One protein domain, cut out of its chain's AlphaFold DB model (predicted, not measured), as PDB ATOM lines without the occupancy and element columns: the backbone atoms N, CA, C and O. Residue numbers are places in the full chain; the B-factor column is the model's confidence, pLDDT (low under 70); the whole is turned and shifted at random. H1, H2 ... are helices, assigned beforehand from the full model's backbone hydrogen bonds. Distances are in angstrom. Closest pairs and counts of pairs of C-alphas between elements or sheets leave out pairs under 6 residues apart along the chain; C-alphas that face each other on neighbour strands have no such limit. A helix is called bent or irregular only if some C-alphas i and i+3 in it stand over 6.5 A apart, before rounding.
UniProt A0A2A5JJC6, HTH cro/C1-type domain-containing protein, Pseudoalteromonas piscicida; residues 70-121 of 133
ATOM      1  N   SER A  70     136.589 151.980 188.225       80.31
ATOM      2  CA  SER A  70     137.947 152.229 188.689       80.31
ATOM      3  C   SER A  70     137.936 153.410 189.660       80.31
ATOM      4  O   SER A  70     137.089 154.303 189.571       80.31
ATOM      5  N   GLU A  71     138.904 153.445 190.573       82.06
ATOM      6  CA  GLU A  71     139.077 154.582 191.476       82.06
ATOM      7  C   GLU A  71     139.152 155.903 190.694       82.06
ATOM      8  O   GLU A  71     138.506 156.878 191.058       82.06
ATOM      9  N   THR A  72     139.819 155.903 189.537       84.38
ATOM     10  CA  THR A  72     139.868 157.051 188.624       84.38
ATOM     11  C   THR A  72     138.485 157.478 188.127       84.38
ATOM     12  O   THR A  72     138.174 158.662 188.183       84.38
ATOM     13  N   GLN A  73     137.627 156.545 187.697       84.81
ATOM     14  CA  GLN A  73     136.270 156.870 187.228       84.81
ATOM     15  C   GLN A  73     135.399 157.452 188.345       84.81
ATOM     16  O   GLN A  73     134.634 158.389 188.116       84.81
ATOM     17  N   ILE A  74     135.534 156.918 189.562       87.25
ATOM     18  CA  ILE A  74     134.848 157.445 190.745       87.25
ATOM     19  C   ILE A  74     135.306 158.885 191.006       87.25
ATOM     20  O   ILE A  74     134.479 159.785 191.148       87.25
ATOM     21  N   LEU A  75     136.618 159.123 190.994       87.94
ATOM     22  CA  LEU A  75     137.201 160.441 191.228       87.94
ATOM     23  C   LEU A  75     136.812 161.471 190.162       87.94
ATOM     24  O   LEU A  75     136.492 162.609 190.505       87.94
ATOM     25  N   GLU A  76     136.790 161.092 188.886       88.12
ATOM     26  CA  GLU A  76     136.349 161.958 187.785       88.12
ATOM     27  C   GLU A  76     134.866 162.340 187.913       88.12
ATOM     28  O   GLU A  76     134.505 163.515 187.773       88.12
ATOM     29  N   GLY A  77     134.009 161.368 188.241       89.06
ATOM     30  CA  GLY A  77     132.583 161.603 188.463       89.06
ATOM     31  C   GLY A  77     132.324 162.523 189.658       89.06
ATOM     32  O   GLY A  77     131.557 163.479 189.553       89.06
ATOM     33  N   MET A  78     133.017 162.294 190.775       91.56
ATOM     34  CA  MET A  78     132.917 163.134 191.972       91.56
ATOM     35  C   MET A  78     133.454 164.545 191.745       91.56
ATOM     36  O   MET A  78     132.869 165.509 192.232       91.56
ATOM     37  N   THR A  79     134.550 164.671 190.995       90.94
ATOM     38  CA  THR A  79     135.103 165.971 190.607       90.94
ATOM     39  C   THR A  79     134.052 166.774 189.850       90.94
ATOM     40  O   THR A  79     133.759 167.901 190.236       90.94
ATOM     41  N   SER A  80     133.448 166.171 188.824       90.12
ATOM     42  CA  SER A  80     132.411 166.817 188.010       90.12
ATOM     43  C   SER A  80     131.206 167.217 188.863       90.12
ATOM     44  O   SER A  80     130.816 168.377 188.864       90.12
ATOM     45  N   PHE A  81     130.708 166.300 189.699       92.12
ATOM     46  CA  PHE A  81     129.610 166.578 190.625       92.12
ATOM     47  C   PHE A  81     129.889 167.780 191.542       92.12
ATOM     48  O   PHE A  81     129.026 168.641 191.715       92.12
ATOM     49  N   LEU A  82     131.082 167.864 192.143       89.69
ATOM     50  CA  LEU A  82     131.428 168.967 193.045       89.69
ATOM     51  C   LEU A  82     131.547 170.309 192.311       89.69
ATOM     52  O   LEU A  82     131.175 171.328 192.888       89.69
ATOM     53  N   PHE A  83     132.036 170.325 191.069       87.12
ATOM     54  CA  PHE A  83     132.051 171.542 190.254       87.12
ATOM     55  C   PHE A  83     130.639 171.971 189.863       87.12
ATOM     56  O   PHE A  83     130.255 173.097 190.171       87.12
ATOM     57  N   ASP A  84     129.842 171.067 189.291       87.69
ATOM     58  CA  ASP A  84     128.482 171.370 188.833       87.69
ATOM     59  C   ASP A  84     127.619 171.895 189.991       87.69
ATOM     60  O   ASP A  84     126.911 172.896 189.879       87.69
ATOM     61  N   THR A  85     127.713 171.258 191.160       89.25
ATOM     62  CA  THR A  85     126.963 171.692 192.348       89.25
ATOM     63  C   THR A  85     127.476 173.001 192.949       89.25
ATOM     64  O   THR A  85     126.685 173.737 193.545       89.25
ATOM     65  N   ALA A  86     128.763 173.323 192.787       87.50
ATOM     66  CA  ALA A  86     129.321 174.609 193.193       87.50
ATOM     67  C   ALA A  86     128.898 175.743 192.249       87.50
ATOM     68  O   ALA A  86     128.516 176.809 192.731       87.50
ATOM     69  N   GLU A  87     128.890 175.508 190.933       85.69
ATOM     70  CA  GLU A  87     128.388 176.463 189.934       85.69
ATOM     71  C   GLU A  87     126.910 176.795 190.160       85.69
ATOM     72  O   GLU A  87     126.498 177.951 190.067       85.69
ATOM     73  N   LEU A  88     126.114 175.793 190.542       91.19
ATOM     74  CA  LEU A  88     124.707 175.969 190.907       91.19
ATOM     75  C   LEU A  88     124.506 176.624 192.286       91.19
ATOM     76  O   LEU A  88     123.372 176.911 192.674       91.19
ATOM     77  N   GLY A  89     125.581 176.851 193.046       89.31
ATOM     78  CA  GLY A  89     125.536 177.429 194.389       89.31
ATOM     79  C   GLY A  89     124.914 176.512 195.446       89.31
ATOM     80  O   GLY A  89     124.552 176.978 196.524       89.31
ATOM     81  N   TRP A  90     124.766 175.217 195.157       89.69
ATOM     82  CA  TRP A  90     124.197 174.235 196.086       89.69
ATOM     83  C   TRP A  90     125.219 173.752 197.110       89.69
ATOM     84  O   TRP A  90     124.852 173.391 198.228       89.69
ATOM     85  N   VAL A  91     126.502 173.752 196.739       86.25
ATOM     86  CA  VAL A  91     127.602 173.332 197.606       86.25
ATOM     87  C   VAL A  91     128.706 174.380 197.584       86.25
ATOM     88  O   VAL A  91     129.276 174.689 196.545       86.25
ATOM     89  N   THR A  92     129.067 174.894 198.757       83.88
ATOM     90  CA  THR A  92     130.210 175.799 198.924       83.88
ATOM     91  C   THR A  92     131.178 175.216 199.942       83.88
ATOM     92  O   THR A  92     130.801 174.980 201.091       83.88
ATOM     93  N   LYS A  93     132.436 174.991 199.547       83.12
ATOM     94  CA  LYS A  93     133.484 174.533 200.470       83.12
ATOM     95  C   LYS A  93     134.070 175.692 201.280       83.12
ATOM     96  O   LYS A  93     134.085 176.837 200.824       83.12
ATOM     97  N   SER A  94     134.633 175.380 202.446       85.38
ATOM     98  CA  SER A  94     135.467 176.337 203.181       85.38
ATOM     99  C   SER A  94     136.641 176.816 202.316       85.38
ATOM    100  O   SER A  94     137.211 176.058 201.521       85.38
ATOM    101  N   ARG A  95     137.025 178.087 202.483       78.94
ATOM    102  CA  ARG A  95     138.178 178.683 201.788       78.94
ATOM    103  C   ARG A  95     139.494 178.014 202.175       78.94
ATOM    104  O   ARG A  95     140.391 177.935 201.348       78.94
ATOM    105  N   GLU A  96     139.576 177.502 203.397       86.50
ATOM    106  CA  GLU A  96     140.784 176.890 203.955       86.50
ATOM    107  C   GLU A  96     140.955 175.424 203.546       86.50
ATOM    108  O   GLU A  96     142.043 174.874 203.673       86.50
ATOM    109  N   THR A  97     139.898 174.777 203.042       84.88
ATOM    110  CA  THR A  97     139.945 173.362 202.662       84.88
ATOM    111  C   THR A  97     140.302 173.219 201.179       84.88
ATOM    112  O   THR A  97     139.528 173.671 200.320       84.88
ATOM    113  N   PRO A  98     141.436 172.582 200.832       87.06
ATOM    114  CA  PRO A  98     141.764 172.274 199.444       87.06
ATOM    115  C   PRO A  98     140.702 171.371 198.805       87.06
ATOM    116  O   PRO A  98     140.130 170.503 199.462       87.06
ATOM    117  N   PHE A  99     140.450 171.548 197.507       84.75
ATOM    118  CA  PHE A  99     139.475 170.733 196.770       84.75
ATOM    119  C   PHE A  99     139.801 169.233 196.849       84.75
ATOM    120  O   PHE A  99     138.931 168.425 197.168       84.75
ATOM    121  N   ASN A 100     141.074 168.875 196.670       86.31
ATOM    122  CA  ASN A 100     141.526 167.483 196.720       86.31
ATOM    123  C   ASN A 100     141.280 166.833 198.091       86.31
ATOM    124  O   ASN A 100     141.028 165.636 198.155       86.31
ATOM    125  N   THR A 101     141.271 167.605 199.184       88.56
ATOM    126  CA  THR A 101     140.915 167.090 200.516       88.56
ATOM    127  C   THR A 101     139.450 166.658 200.575       88.56
ATOM    128  O   THR A 101     139.147 165.609 201.136       88.56
ATOM    129  N   VAL A 102     138.544 167.433 199.967       89.25
ATOM    130  CA  VAL A 102     137.113 167.091 199.883       89.25
ATOM    131  C   VAL A 102     136.918 165.843 199.025       89.25
ATOM    132  O   VAL A 102     136.189 164.933 199.414       89.25
ATOM    133  N   LEU A 103     137.615 165.778 197.890       90.00
ATOM    134  CA  LEU A 103     137.556 164.640 196.981       90.00
ATOM    135  C   LEU A 103     138.079 163.350 197.641       90.00
ATOM    136  O   LEU A 103     137.384 162.335 197.625       90.00
ATOM    137  N   ASN A 104     139.236 163.414 198.311       90.38
ATOM    138  CA  ASN A 104     139.786 162.303 199.095       90.38
ATOM    139  C   ASN A 104     138.820 161.853 200.185       90.38
ATOM    140  O   ASN A 104     138.640 160.658 200.400       90.38
ATOM    141  N   PHE A 105     138.194 162.798 200.886       91.38
ATOM    142  CA  PHE A 105     137.287 162.461 201.978       91.38
ATOM    143  C   PHE A 105     136.035 161.746 201.475       91.38
ATOM    144  O   PHE A 105     135.552 160.795 202.095       91.38
ATOM    145  N   ALA A 106     135.522 162.171 200.328       91.12
ATOM    146  CA  ALA A 106     134.369 161.539 199.730       91.12
ATOM    147  C   ALA A 106     134.723 160.147 199.152       91.12
ATOM    148  O   ALA A 106     133.941 159.214 199.337       91.12
ATOM    149  N   LEU A 107     135.929 159.942 198.597       89.81
ATOM    150  CA  LEU A 107     136.408 158.610 198.194       89.81
ATOM    151  C   LEU A 107     136.580 157.684 199.408       89.81
ATOM    152  O   LEU A 107     136.085 156.558 199.404       89.81
ATOM    153  N   TYR A 108     137.217 158.178 200.473       93.06
ATOM    154  CA  TYR A 108     137.324 157.485 201.759       93.06
ATOM    155  C   TYR A 108     135.950 157.045 202.283       93.06
ATOM    156  O   TYR A 108     135.776 155.902 202.701       93.06
ATOM    157  N   SER A 109     134.956 157.936 202.220       91.31
ATOM    158  CA  SER A 109     133.597 157.651 202.691       91.31
ATOM    159  C   SER A 109     132.940 156.520 201.897       91.31
ATOM    160  O   SER A 109     132.275 155.671 202.489       91.31
ATOM    161  N   ILE A 110     133.160 156.473 200.578       89.75
ATOM    162  CA  ILE A 110     132.668 155.398 199.706       89.75
ATOM    163  C   ILE A 110     133.346 154.067 200.049       89.75
ATOM    164  O   ILE A 110     132.644 153.088 200.298       89.75
ATOM    165  N   LYS A 111     134.685 154.032 200.125       87.38
ATOM    166  CA  LYS A 111     135.450 152.812 200.454       87.38
ATOM    167  C   LYS A 111     135.050 152.241 201.816       87.38
ATOM    168  O   LYS A 111     134.758 151.054 201.946       87.38
ATOM    169  N   LYS A 112     134.910 153.107 202.825       88.56
ATOM    170  CA  LYS A 112     134.435 152.709 204.155       88.56
ATOM    171  C   LYS A 112     133.003 152.165 204.132       88.56
ATOM    172  O   LYS A 112     132.719 151.175 204.799       88.56
ATOM    173  N   ALA A 113     132.096 152.782 203.369       83.88
ATOM    174  CA  ALA A 113     130.722 152.294 203.211       83.88
ATOM    175  C   ALA A 113     130.653 150.952 202.459       83.88
ATOM    176  O   ALA A 113     129.753 150.154 202.720       83.88
ATOM    177  N   ALA A 114     131.617 150.683 201.575       82.75
ATOM    178  CA  ALA A 114     131.802 149.392 200.916       82.75
ATOM    179  C   ALA A 114     132.403 148.309 201.839       82.75
ATOM    180  O   ALA A 114     132.498 147.150 201.438       82.75
ATOM    181  N   GLY A 115     132.764 148.657 203.081       83.12
ATOM    182  CA  GLY A 115     133.332 147.733 204.062       83.12
ATOM    183  C   GLY A 115     134.843 147.529 203.936       83.12
ATOM    184  O   GLY A 115     135.366 146.584 204.522       83.12
ATOM    185  N   GLU A 116     135.544 148.383 203.185       84.38
ATOM    186  CA  GLU A 116     137.005 148.350 203.102       84.38
ATOM    187  C   GLU A 116     137.644 148.899 204.392       84.38
ATOM    188  O   GLU A 116     137.178 149.892 204.961       84.38
ATOM    189  N   ASP A 117     138.732 148.263 204.839       87.31
ATOM    190  CA  ASP A 117     139.561 148.737 205.953       87.31
ATOM    191  C   ASP A 117     140.578 149.759 205.426       87.31
ATOM    192  O   ASP A 117     141.628 149.399 204.894       87.31
ATOM    193  N   VAL A 118     140.206 151.039 205.481       89.81
ATOM    194  CA  VAL A 118     140.982 152.159 204.933       89.81
ATOM    195  C   VAL A 118     141.189 153.256 205.979       89.81
ATOM    196  O   VAL A 118     140.234 153.684 206.638       89.81
ATOM    197  N   ASP A 119     142.420 153.764 206.104       90.56
ATOM    198  CA  ASP A 119     142.717 155.013 206.818       90.56
ATOM    199  C   ASP A 119     142.674 156.183 205.823       90.56
ATOM    200  O   ASP A 119     143.153 156.103 204.691       90.56
ATOM    201  N   PHE A 120     142.104 157.307 206.254       88.56
ATOM    202  CA  PHE A 120     142.092 158.534 205.466       88.56
ATOM    203  C   PHE A 120     143.509 159.046 205.160       88.56
ATOM    204  O   PHE A 120     143.728 159.654 204.115       88.56
ATOM    205  N   LYS A 121     144.476 158.785 206.048       87.75
ATOM    206  CA  LYS A 121     145.888 159.164 205.858       87.75
ATOM    207  C   LYS A 121     146.567 158.420 204.713       87.75
ATOM    208  O   LYS A 121     147.534 158.936 204.165       87.75
TER     209      LYS A 121
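This is residues 70 to 121 of the 133 residues of the protein "HTH cro/C1-type domain-containing protein" of Pseudoalteromonas piscicida (UniProt A0A2A5JJC6). The longest helix, H1, crosses the second helix, H2, as a steep, open X of two single helices, joined by a wide loop, residues 88 to 98, that swings from the last residues of H1 to the first of H2. Residues 84 to 89, of which 84 to 87 belong to H1, stick out free at one end, while residues 114 to 121, after H2, fold back beside it. The printed part has 52 residues with two named helices, H1 then H2, and no named strand; its class is all helix. It is only just compact, close to loose, with a radius of gyration of the C-alphas of 11.9 A, and spans 34 by 23 by 16 A.

Look first at H1, residues 71 to 87, and then at H2, residues 99 to 113. They touch, and their closest C-alphas are those of Thr 79 and Leu 103, 7.0 A apart. H1 touches H2 with residues 74 to 79 alone, and H2 touches H1 with residues 103 to 107 alone. Their lines stand at a steep tilt of 56 degrees, and they run opposite ways. In H1 and H2 every O i to N i+4 pair is within hydrogen-bond range.

Find C-alpha 71 at (139.077, 154.582, 191.476); from there H1 runs 24.4 A to C-alpha 87 at (128.388, 176.463, 189.934). Then find C-alpha 99 at (139.475, 170.733, 196.770), from which H2 runs 21.4 A to C-alpha 113. Neither helix is bent.

The two C-alphas farthest apart are those of Leu 88 and Asp 117, at 34.5 A. The link from H1 to H2, 11 residues, is long. The printed part has no cut, its mean pLDDT is 87.5, and no printed residue is under 70 in this model.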